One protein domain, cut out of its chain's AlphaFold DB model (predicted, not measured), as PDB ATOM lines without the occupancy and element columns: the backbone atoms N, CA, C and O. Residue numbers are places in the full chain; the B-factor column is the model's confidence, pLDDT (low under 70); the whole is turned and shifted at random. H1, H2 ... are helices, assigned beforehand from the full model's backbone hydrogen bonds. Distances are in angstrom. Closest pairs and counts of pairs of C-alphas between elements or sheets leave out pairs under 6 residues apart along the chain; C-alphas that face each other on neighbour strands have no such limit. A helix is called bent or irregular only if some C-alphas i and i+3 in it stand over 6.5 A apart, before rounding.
ATOM      1  N   GLU A  35       1.256 -40.685 -28.915       93.44
ATOM      2  CA  GLU A  35       0.147 -41.526 -29.378       93.44
ATOM      3  C   GLU A  35       0.403 -43.005 -29.076       93.44
ATOM      4  O   GLU A  35      -0.445 -43.646 -28.444       93.44
ATOM      5  N   ASP A  36       1.611 -43.481 -29.388       92.19
ATOM      6  CA  ASP A  36       2.071 -44.859 -29.158       92.19
ATOM      7  C   ASP A  36       2.235 -45.232 -27.667       92.19
ATOM      8  O   ASP A  36       2.437 -46.397 -27.323       92.19
ATOM      9  N   LEU A  37       2.198 -44.259 -26.748       93.38
ATOM     10  CA  LEU A  37       2.548 -44.471 -25.341       93.38
ATOM     11  C   LEU A  37       1.370 -44.962 -24.485       93.38
ATOM     12  O   LEU A  37       0.709 -44.165 -23.816       93.38
ATOM     13  N   ASP A  38       1.114 -46.263 -24.427       94.44
ATOM     14  CA  ASP A  38       0.029 -46.829 -23.611       94.44
ATOM     15  C   ASP A  38       0.440 -47.303 -22.198       94.44
ATOM     16  O   ASP A  38       1.606 -47.280 -21.788       94.44
ATOM     17  N   LEU A  39      -0.572 -47.691 -21.410       94.69
ATOM     18  CA  LEU A  39      -0.397 -48.153 -20.034       94.69
ATOM     19  C   LEU A  39       0.410 -49.453 -19.956       94.69
ATOM     20  O   LEU A  39       1.241 -49.585 -19.059       94.69
ATOM     21  N   GLU A  40       0.174 -50.393 -20.869       95.50
ATOM     22  CA  GLU A  40       0.823 -51.704 -20.867       95.50
ATOM     23  C   GLU A  40       2.321 -51.557 -21.137       95.50
ATOM     24  O   GLU A  40       3.149 -52.053 -20.368       95.50
ATOM     25  N   TYR A  41       2.679 -50.781 -22.158       94.31
ATOM     26  CA  TYR A  41       4.055 -50.440 -22.480       94.31
ATOM     27  C   TYR A  41       4.748 -49.748 -21.303       94.31
ATOM     28  O   TYR A  41       5.867 -50.110 -20.929       94.31
ATOM     29  N   MET A  42       4.081 -48.784 -20.660       94.44
ATOM     30  CA  MET A  42       4.645 -48.086 -19.504       94.44
ATOM     31  C   MET A  42       4.852 -49.008 -18.298       94.44
ATOM     32  O   MET A  42       5.894 -48.929 -17.645       94.44
ATOM     33  N   GLN A  43       3.909 -49.908 -18.015       95.75
ATOM     34  CA  GLN A  43       4.052 -50.912 -16.959       95.75
ATOM     35  C   GLN A  43       5.184 -51.893 -17.265       95.75
ATOM     36  O   GLN A  43       6.027 -52.142 -16.401       95.75
ATOM     37  N   PHE A  44       5.265 -52.381 -18.502       95.25
ATOM     38  CA  PHE A  44       6.333 -53.270 -18.947       95.25
ATOM     39  C   PHE A  44       7.719 -52.624 -18.798       95.25
ATOM     40  O   PHE A  44       8.655 -53.253 -18.300       95.25
ATOM     41  N   ARG A  45       7.863 -51.354 -19.195       94.75
ATOM     42  CA  ARG A  45       9.153 -50.646 -19.172       94.75
ATOM     43  C   ARG A  45       9.542 -50.128 -17.790       94.75
ATOM     44  O   ARG A  45      10.726 -50.160 -17.458       94.75
ATOM     45  N   PHE A  46       8.586 -49.645 -16.995       94.19
ATOM     46  CA  PHE A  46       8.863 -48.881 -15.773       94.19
ATOM     47  C   PHE A  46       8.274 -49.475 -14.492       94.19
ATOM     48  O   PHE A  46       8.552 -48.941 -13.421       94.19
ATOM     49  N   GLY A  47       7.548 -50.594 -14.541       93.06
ATOM     50  CA  GLY A  47       6.915 -51.204 -13.359       93.06
ATOM     51  C   GLY A  47       7.885 -51.657 -12.258       93.06
ATOM     52  O   GLY A  47       7.471 -51.922 -11.136       93.06
ATOM     53  N   ARG A  48       9.192 -51.723 -12.547       95.31
ATOM     54  CA  ARG A  48      10.245 -51.976 -11.542       95.31
ATOM     55  C   ARG A  48      10.784 -50.711 -10.868       95.31
ATOM     56  O   ARG A  48      11.516 -50.826  -9.891       95.31
ATOM     57  N   LEU A  49      10.493 -49.535 -11.423       93.19
ATOM     58  CA  LEU A  49      11.029 -48.237 -10.999       93.19
ATOM     59  C   LEU A  49       9.942 -47.308 -10.454       93.19
ATOM     60  O   LEU A  49      10.224 -46.476  -9.599       93.19
ATOM     61  N   LEU A  50       8.719 -47.447 -10.959       91.75
ATOM     62  CA  LEU A  50       7.567 -46.636 -10.596       91.75
ATOM     63  C   LEU A  50       6.453 -47.522 -10.052       91.75
ATOM     64  O   LEU A  50       6.235 -48.638 -10.520       91.75
ATOM     65  N   LEU A  51       5.716 -46.984  -9.087       91.81
ATOM     66  CA  LEU A  51       4.501 -47.597  -8.573       91.81
ATOM     67  C   LEU A  51       3.368 -47.449  -9.597       91.81
ATOM     68  O   LEU A  51       3.281 -46.441 -10.304       91.81
ATOM     69  N   ASP A  52       2.433 -48.399  -9.611       92.00
ATOM     70  CA  ASP A  52       1.267 -48.366 -10.505       92.00
ATOM     71  C   ASP A  52       0.508 -47.022 -10.504       92.00
ATOM     72  O   ASP A  52       0.183 -46.530 -11.588       92.00
ATOM     73  N   PRO A  53       0.251 -46.358  -9.354       90.94
ATOM     74  CA  PRO A  53      -0.401 -45.049  -9.353       90.94
ATOM     75  C   PRO A  53       0.400 -43.960 -10.077       90.94
ATOM     76  O   PRO A  53      -0.189 -43.081 -10.703       90.94
ATOM     77  N   GLN A  54       1.734 -44.014 -10.032       91.31
ATOM     78  CA  GLN A  54       2.598 -43.059 -10.732       91.31
ATOM     79  C   GLN A  54       2.546 -43.294 -12.241       91.31
ATOM     80  O   GLN A  54       2.423 -42.338 -13.006       91.31
ATOM     81  N   ILE A  55       2.565 -44.559 -12.669       93.44
ATOM     82  CA  ILE A  55       2.432 -44.928 -14.082       93.44
ATOM     83  C   ILE A  55       1.070 -44.483 -14.629       93.44
ATOM     84  O   ILE A  55       1.001 -43.839 -15.676       93.44
ATOM     85  N   ARG A  56      -0.013 -44.735 -13.886       92.00
ATOM     86  CA  ARG A  56      -1.357 -44.254 -14.246       92.00
ATOM     87  C   ARG A  56      -1.410 -42.731 -14.340       92.00
ATOM     88  O   ARG A  56      -1.978 -42.208 -15.296       92.00
ATOM     89  N   ALA A  57      -0.772 -42.024 -13.407       90.69
ATOM     90  CA  ALA A  57      -0.690 -40.571 -13.453       90.69
ATOM     91  C   ALA A  57       0.060 -40.072 -14.704       90.69
ATOM     92  O   ALA A  57      -0.360 -39.085 -15.296       90.69
ATOM     93  N   ILE A  58       1.116 -40.755 -15.161       91.31
ATOM     94  CA  ILE A  58       1.800 -40.408 -16.423       91.31
ATOM     95  C   ILE A  58       0.849 -40.540 -17.618       91.31
ATOM     96  O   ILE A  58       0.738 -39.605 -18.408       91.31
ATOM     97  N   ILE A  59       0.125 -41.658 -17.727       93.12
ATOM     98  CA  ILE A  59      -0.827 -41.881 -18.827       93.12
ATOM     99  C   ILE A  59      -1.946 -40.840 -18.817       93.12
ATOM    100  O   ILE A  59      -2.291 -40.286 -19.855       93.12
ATOM    101  N   MET A  60      -2.481 -40.510 -17.645       89.94
ATOM    102  CA  MET A  60      -3.483 -39.452 -17.527       89.94
ATOM    103  C   MET A  60      -2.958 -38.094 -18.005       89.94
ATOM    104  O   MET A  60      -3.668 -37.386 -18.715       89.94
ATOM    105  N   ARG A  61      -1.714 -37.746 -17.653       89.19
ATOM    106  CA  ARG A  61      -1.066 -36.503 -18.099       89.19
ATOM    107  C   ARG A  61      -0.850 -36.493 -19.610       89.19
ATOM    108  O   ARG A  61      -1.151 -35.490 -20.249       89.19
ATOM    109  N   ARG A  62      -0.423 -37.622 -20.192       92.62
ATOM    110  CA  ARG A  62      -0.364 -37.813 -21.651       92.62
ATOM    111  C   ARG A  62      -1.728 -37.544 -22.282       92.62
ATOM    112  O   ARG A  62      -1.817 -36.769 -23.223       92.62
ATOM    113  N   ASN A  63      -2.794 -38.126 -21.737       92.00
ATOM    114  CA  ASN A  63      -4.142 -37.964 -22.282       92.00
ATOM    115  C   ASN A  63      -4.642 -36.513 -22.200       92.00
ATOM    116  O   ASN A  63      -5.340 -36.071 -23.104       92.00
ATOM    117  N   ALA A  64      -4.299 -35.769 -21.144       90.25
ATOM    118  CA  ALA A  64      -4.635 -34.348 -21.039       90.25
ATOM    119  C   ALA A  64      -3.942 -33.514 -22.130       90.25
ATOM    120  O   ALA A  64      -4.589 -32.696 -22.780       90.25
ATOM    121  N   LEU A  65      -2.657 -33.783 -22.392       91.69
ATOM    122  CA  LEU A  65      -1.917 -33.144 -23.485       91.69
ATOM    123  C   LEU A  65      -2.539 -33.449 -24.853       91.69
ATOM    124  O   LEU A  65      -2.725 -32.530 -25.643       91.69
ATOM    125  N   MET A  66      -2.919 -34.707 -25.109       93.81
ATOM    126  CA  MET A  66      -3.561 -35.090 -26.374       93.81
ATOM    127  C   MET A  66      -4.926 -34.410 -26.554       93.81
ATOM    128  O   MET A  66      -5.181 -33.840 -27.604       93.81
ATOM    129  N   ARG A  67      -5.767 -34.353 -25.508       92.81
ATOM    130  CA  ARG A  67      -7.048 -33.621 -25.576       92.81
ATOM    131  C   ARG A  67      -6.855 -32.132 -25.866       92.81
ATOM    132  O   ARG A  67      -7.644 -31.542 -26.601       92.81
ATOM    133  N   ARG A  68      -5.824 -31.512 -25.278       92.25
ATOM    134  CA  ARG A  68      -5.482 -30.109 -25.550       92.25
ATOM    135  C   ARG A  68      -5.051 -29.919 -27.002       92.25
ATOM    136  O   ARG A  68      -5.509 -28.970 -27.632       92.25
ATOM    137  N   LEU A  69      -4.215 -30.816 -27.522       94.38
ATOM    138  CA  LEU A  69      -3.815 -30.816 -28.925       94.38
ATOM    139  C   LEU A  69      -5.035 -30.923 -29.849       94.38
ATOM    140  O   LEU A  69      -5.190 -30.069 -30.716       94.38
ATOM    141  N   ASP A  70      -5.919 -31.897 -29.619       94.81
ATOM    142  CA  ASP A  70      -7.131 -32.102 -30.426       94.81
ATOM    143  C   ASP A  70      -7.997 -30.837 -30.466       94.81
ATOM    144  O   ASP A  70      -8.467 -30.416 -31.525       94.81
ATOM    145  N   LYS A  71      -8.171 -30.185 -29.308       94.38
ATOM    146  CA  LYS A  71      -8.902 -28.919 -29.192       94.38
ATOM    147  C   LYS A  71      -8.240 -27.806 -30.008       94.38
ATOM    148  O   LYS A  71      -8.914 -27.129 -30.777       94.38
ATOM    149  N   LEU A  72      -6.927 -27.627 -29.873       95.00
ATOM    150  CA  LEU A  72      -6.186 -26.593 -30.600       95.00
ATOM    151  C   LEU A  72      -6.217 -26.824 -32.112       95.00
ATOM    152  O   LEU A  72      -6.401 -25.871 -32.866       95.00
ATOM    153  N   VAL A  73      -6.066 -28.073 -32.550       96.00
ATOM    154  CA  VAL A  73      -6.165 -28.472 -33.957       96.00
ATOM    155  C   VAL A  73      -7.558 -28.168 -34.504       96.00
ATOM    156  O   VAL A  73      -7.675 -27.554 -35.563       96.00
ATOM    157  N   ALA A  74      -8.615 -28.510 -33.765       96.62
ATOM    158  CA  ALA A  74      -9.985 -28.206 -34.169       96.62
ATOM    159  C   ALA A  74     -10.259 -26.692 -34.266       96.62
ATOM    160  O   ALA A  74     -11.019 -26.257 -35.128       96.62
ATOM    161  N   GLU A  75      -9.646 -25.885 -33.394       96.25
ATOM    162  CA  GLU A  75      -9.852 -24.432 -33.333       96.25
ATOM    163  C   GLU A  75      -8.990 -23.642 -34.331       96.25
ATOM    164  O   GLU A  75      -9.436 -22.619 -34.855       96.25
ATOM    165  N   LYS A  76      -7.745 -24.072 -34.573       95.88
ATOM    166  CA  LYS A  76      -6.713 -23.285 -35.277       95.88
ATOM    167  C   LYS A  76      -6.148 -23.973 -36.525       95.88
ATOM    168  O   LYS A  76      -5.520 -23.301 -37.342       95.88
ATOM    169  N   GLY A  77      -6.388 -25.274 -36.687       95.06
ATOM    170  CA  GLY A  77      -5.828 -26.116 -37.743       95.06
ATOM    171  C   GLY A  77      -4.417 -26.631 -37.439       95.06
ATOM    172  O   GLY A  77      -3.638 -25.981 -36.741       95.06
ATOM    173  N   ASP A  78      -4.081 -27.794 -38.005       93.06
ATOM    174  CA  ASP A  78      -2.818 -28.515 -37.781       93.06
ATOM    175  C   ASP A  78      -1.576 -27.639 -37.943       93.06
ATOM    176  O   ASP A  78      -0.731 -27.594 -37.053       93.06
ATOM    177  N   GLU A  79      -1.469 -26.904 -39.050       93.75
ATOM    178  CA  GLU A  79      -0.268 -26.120 -39.380       93.75
ATOM    179  C   GLU A  79      -0.005 -24.956 -38.411       93.75
ATOM    180  O   GLU A  79       1.117 -24.461 -38.332       93.75
ATOM    181  N   ALA A  80      -1.020 -24.513 -37.660       93.88
ATOM    182  CA  ALA A  80      -0.868 -23.467 -36.648       93.88
ATOM    183  C   ALA A  80      -0.433 -24.014 -35.278       93.88
ATOM    184  O   ALA A  80       0.002 -23.244 -34.420       93.88
ATOM    185  N   VAL A  81      -0.574 -25.324 -35.058       95.44
ATOM    186  CA  VAL A  81      -0.392 -25.978 -33.753       95.44
ATOM    187  C   VAL A  81       0.812 -26.918 -33.760       95.44
ATOM    188  O   VAL A  81       1.516 -27.032 -32.755       95.44
ATOM    189  N   LEU A  82       1.069 -27.577 -34.888       96.00
ATOM    190  CA  LEU A  82       2.115 -28.575 -35.048       96.00
ATOM    191  C   LEU A  82       3.350 -27.986 -35.734       96.00
ATOM    192  O   LEU A  82       3.272 -27.465 -36.844       96.00
ATOM    193  N   PHE A  83       4.513 -28.143 -35.103       94.69
ATOM    194  CA  PHE A  83       5.807 -27.747 -35.662       94.69
ATOM    195  C   PHE A  83       6.755 -28.945 -35.808       94.69
ATOM    196  O   PHE A  83       6.494 -30.037 -35.309       94.69
ATOM    197  N   GLY A  84       7.872 -28.740 -36.507       89.75
ATOM    198  CA  GLY A  84       8.847 -29.795 -36.790       89.75
ATOM    199  C   GLY A  84       8.550 -30.554 -38.086       89.75
ATOM    200  O   GLY A  84       7.540 -30.326 -38.753       89.75
TER     201      GLY A  84
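What this domain is: This is residues 35 to 84 of the 90 residues of an uncharacterized protein of Acidobacteria bacterium (UniProt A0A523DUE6). One long helix, H2, makes the length of a rod, and a short helix is set at each of its ends: H1 packs on its first part with a steep crossing, and the single-turn helix H3 folds back on its last part. H1 and H3 hang on the same broad side of H2, with a wide gap between them, like the two ends of a shallow bracket. The printed part has 50 residues with three named helices, in the order H1, H2, H3, and no named strand; the class is all helix, and the named helices hold 37 of the 50 residues. The whole is loose, with a radius of gyration of the C-alphas of 14.0 A, and the C-alphas span 40 by 19 by 13 A along their three main axes.

Where its parts are: The printed part begins at Glu 35, whose C-alpha is at (0.147, -41.526, -29.378), and residues 35 to 38 come before the first named helix. H1 takes residues 39 to 46, Leu 39 to Phe 46, and measures 10.2 A from first to last C-alpha; C-alpha 39 is at (-0.397, -48.153, -20.034). Residues 47 to 51 link it to H2, which takes residues 52 to 76, Asp 52 to Lys 76. H2 is the longest helix, with 25 residues and 36.1 A from first to last C-alpha; it begins with C-alpha 52 at (1.267, -48.366, -10.505) and ends with C-alpha 76 at (-6.713, -23.285, -35.277). Gly 77 comes next, and H3 then takes residues 78 to 81, Asp 78 to Val 81, over 5.3 A, ending with C-alpha 81 at (-0.392, -25.978, -33.753). Residues 82 to 84 follow it, and the printed part ends at Gly 84, with its C-alpha at (8.847, -29.795, -36.790).

How they stand to each other: H1 and H2 touch, with 7 pairs of C-alphas within 8 A, and their closest C-alphas are those of Leu 39 and Ile 59, 6.4 A apart. H2 touches H1 with residues 52 to 59 alone. The lines of the two helices stand at a steep tilt of 53 degrees, and they run opposite ways. Their centres are 17.1 A apart. At the other end, H2 and H3 touch, with 4 pairs of C-alphas within 8 A. The closest C-alphas of these two are those of Val 73 and Val 81, 6.3 A apart, and H2 touches H3 with residues 69 to 73 alone. The centres of H2 and H3 are 17.3 A apart. H1 and H3 are apart, with no C-alpha of the one within 8 A of the other. In the backbones of H1 and H2, every O i to N i+4 pair is within hydrogen-bond range; H3, with 4 residues, is too short for such a pair, and its one O i to N i+3 pair is within range.

The domain as a whole: The two C-alphas farthest apart are those of Arg 48, in the link between H1 and H2, and Lys 76, the last residue of H2, at 40.9 A. The first and last printed C-alphas, those of Glu 35 and Gly 84, are 16.4 A apart. The link from H1 to H2, with 5 residues, is tight, and the link from H2 to H3, with 1 residue, is tight as well; no link is long. No helix is bent or irregular. The printed part has no cut and runs from residue 35 to residue 84 of a full chain of 90 residues. In this predicted model the mean pLDDT of the printed part is 93.4, and no printed residue is under 70.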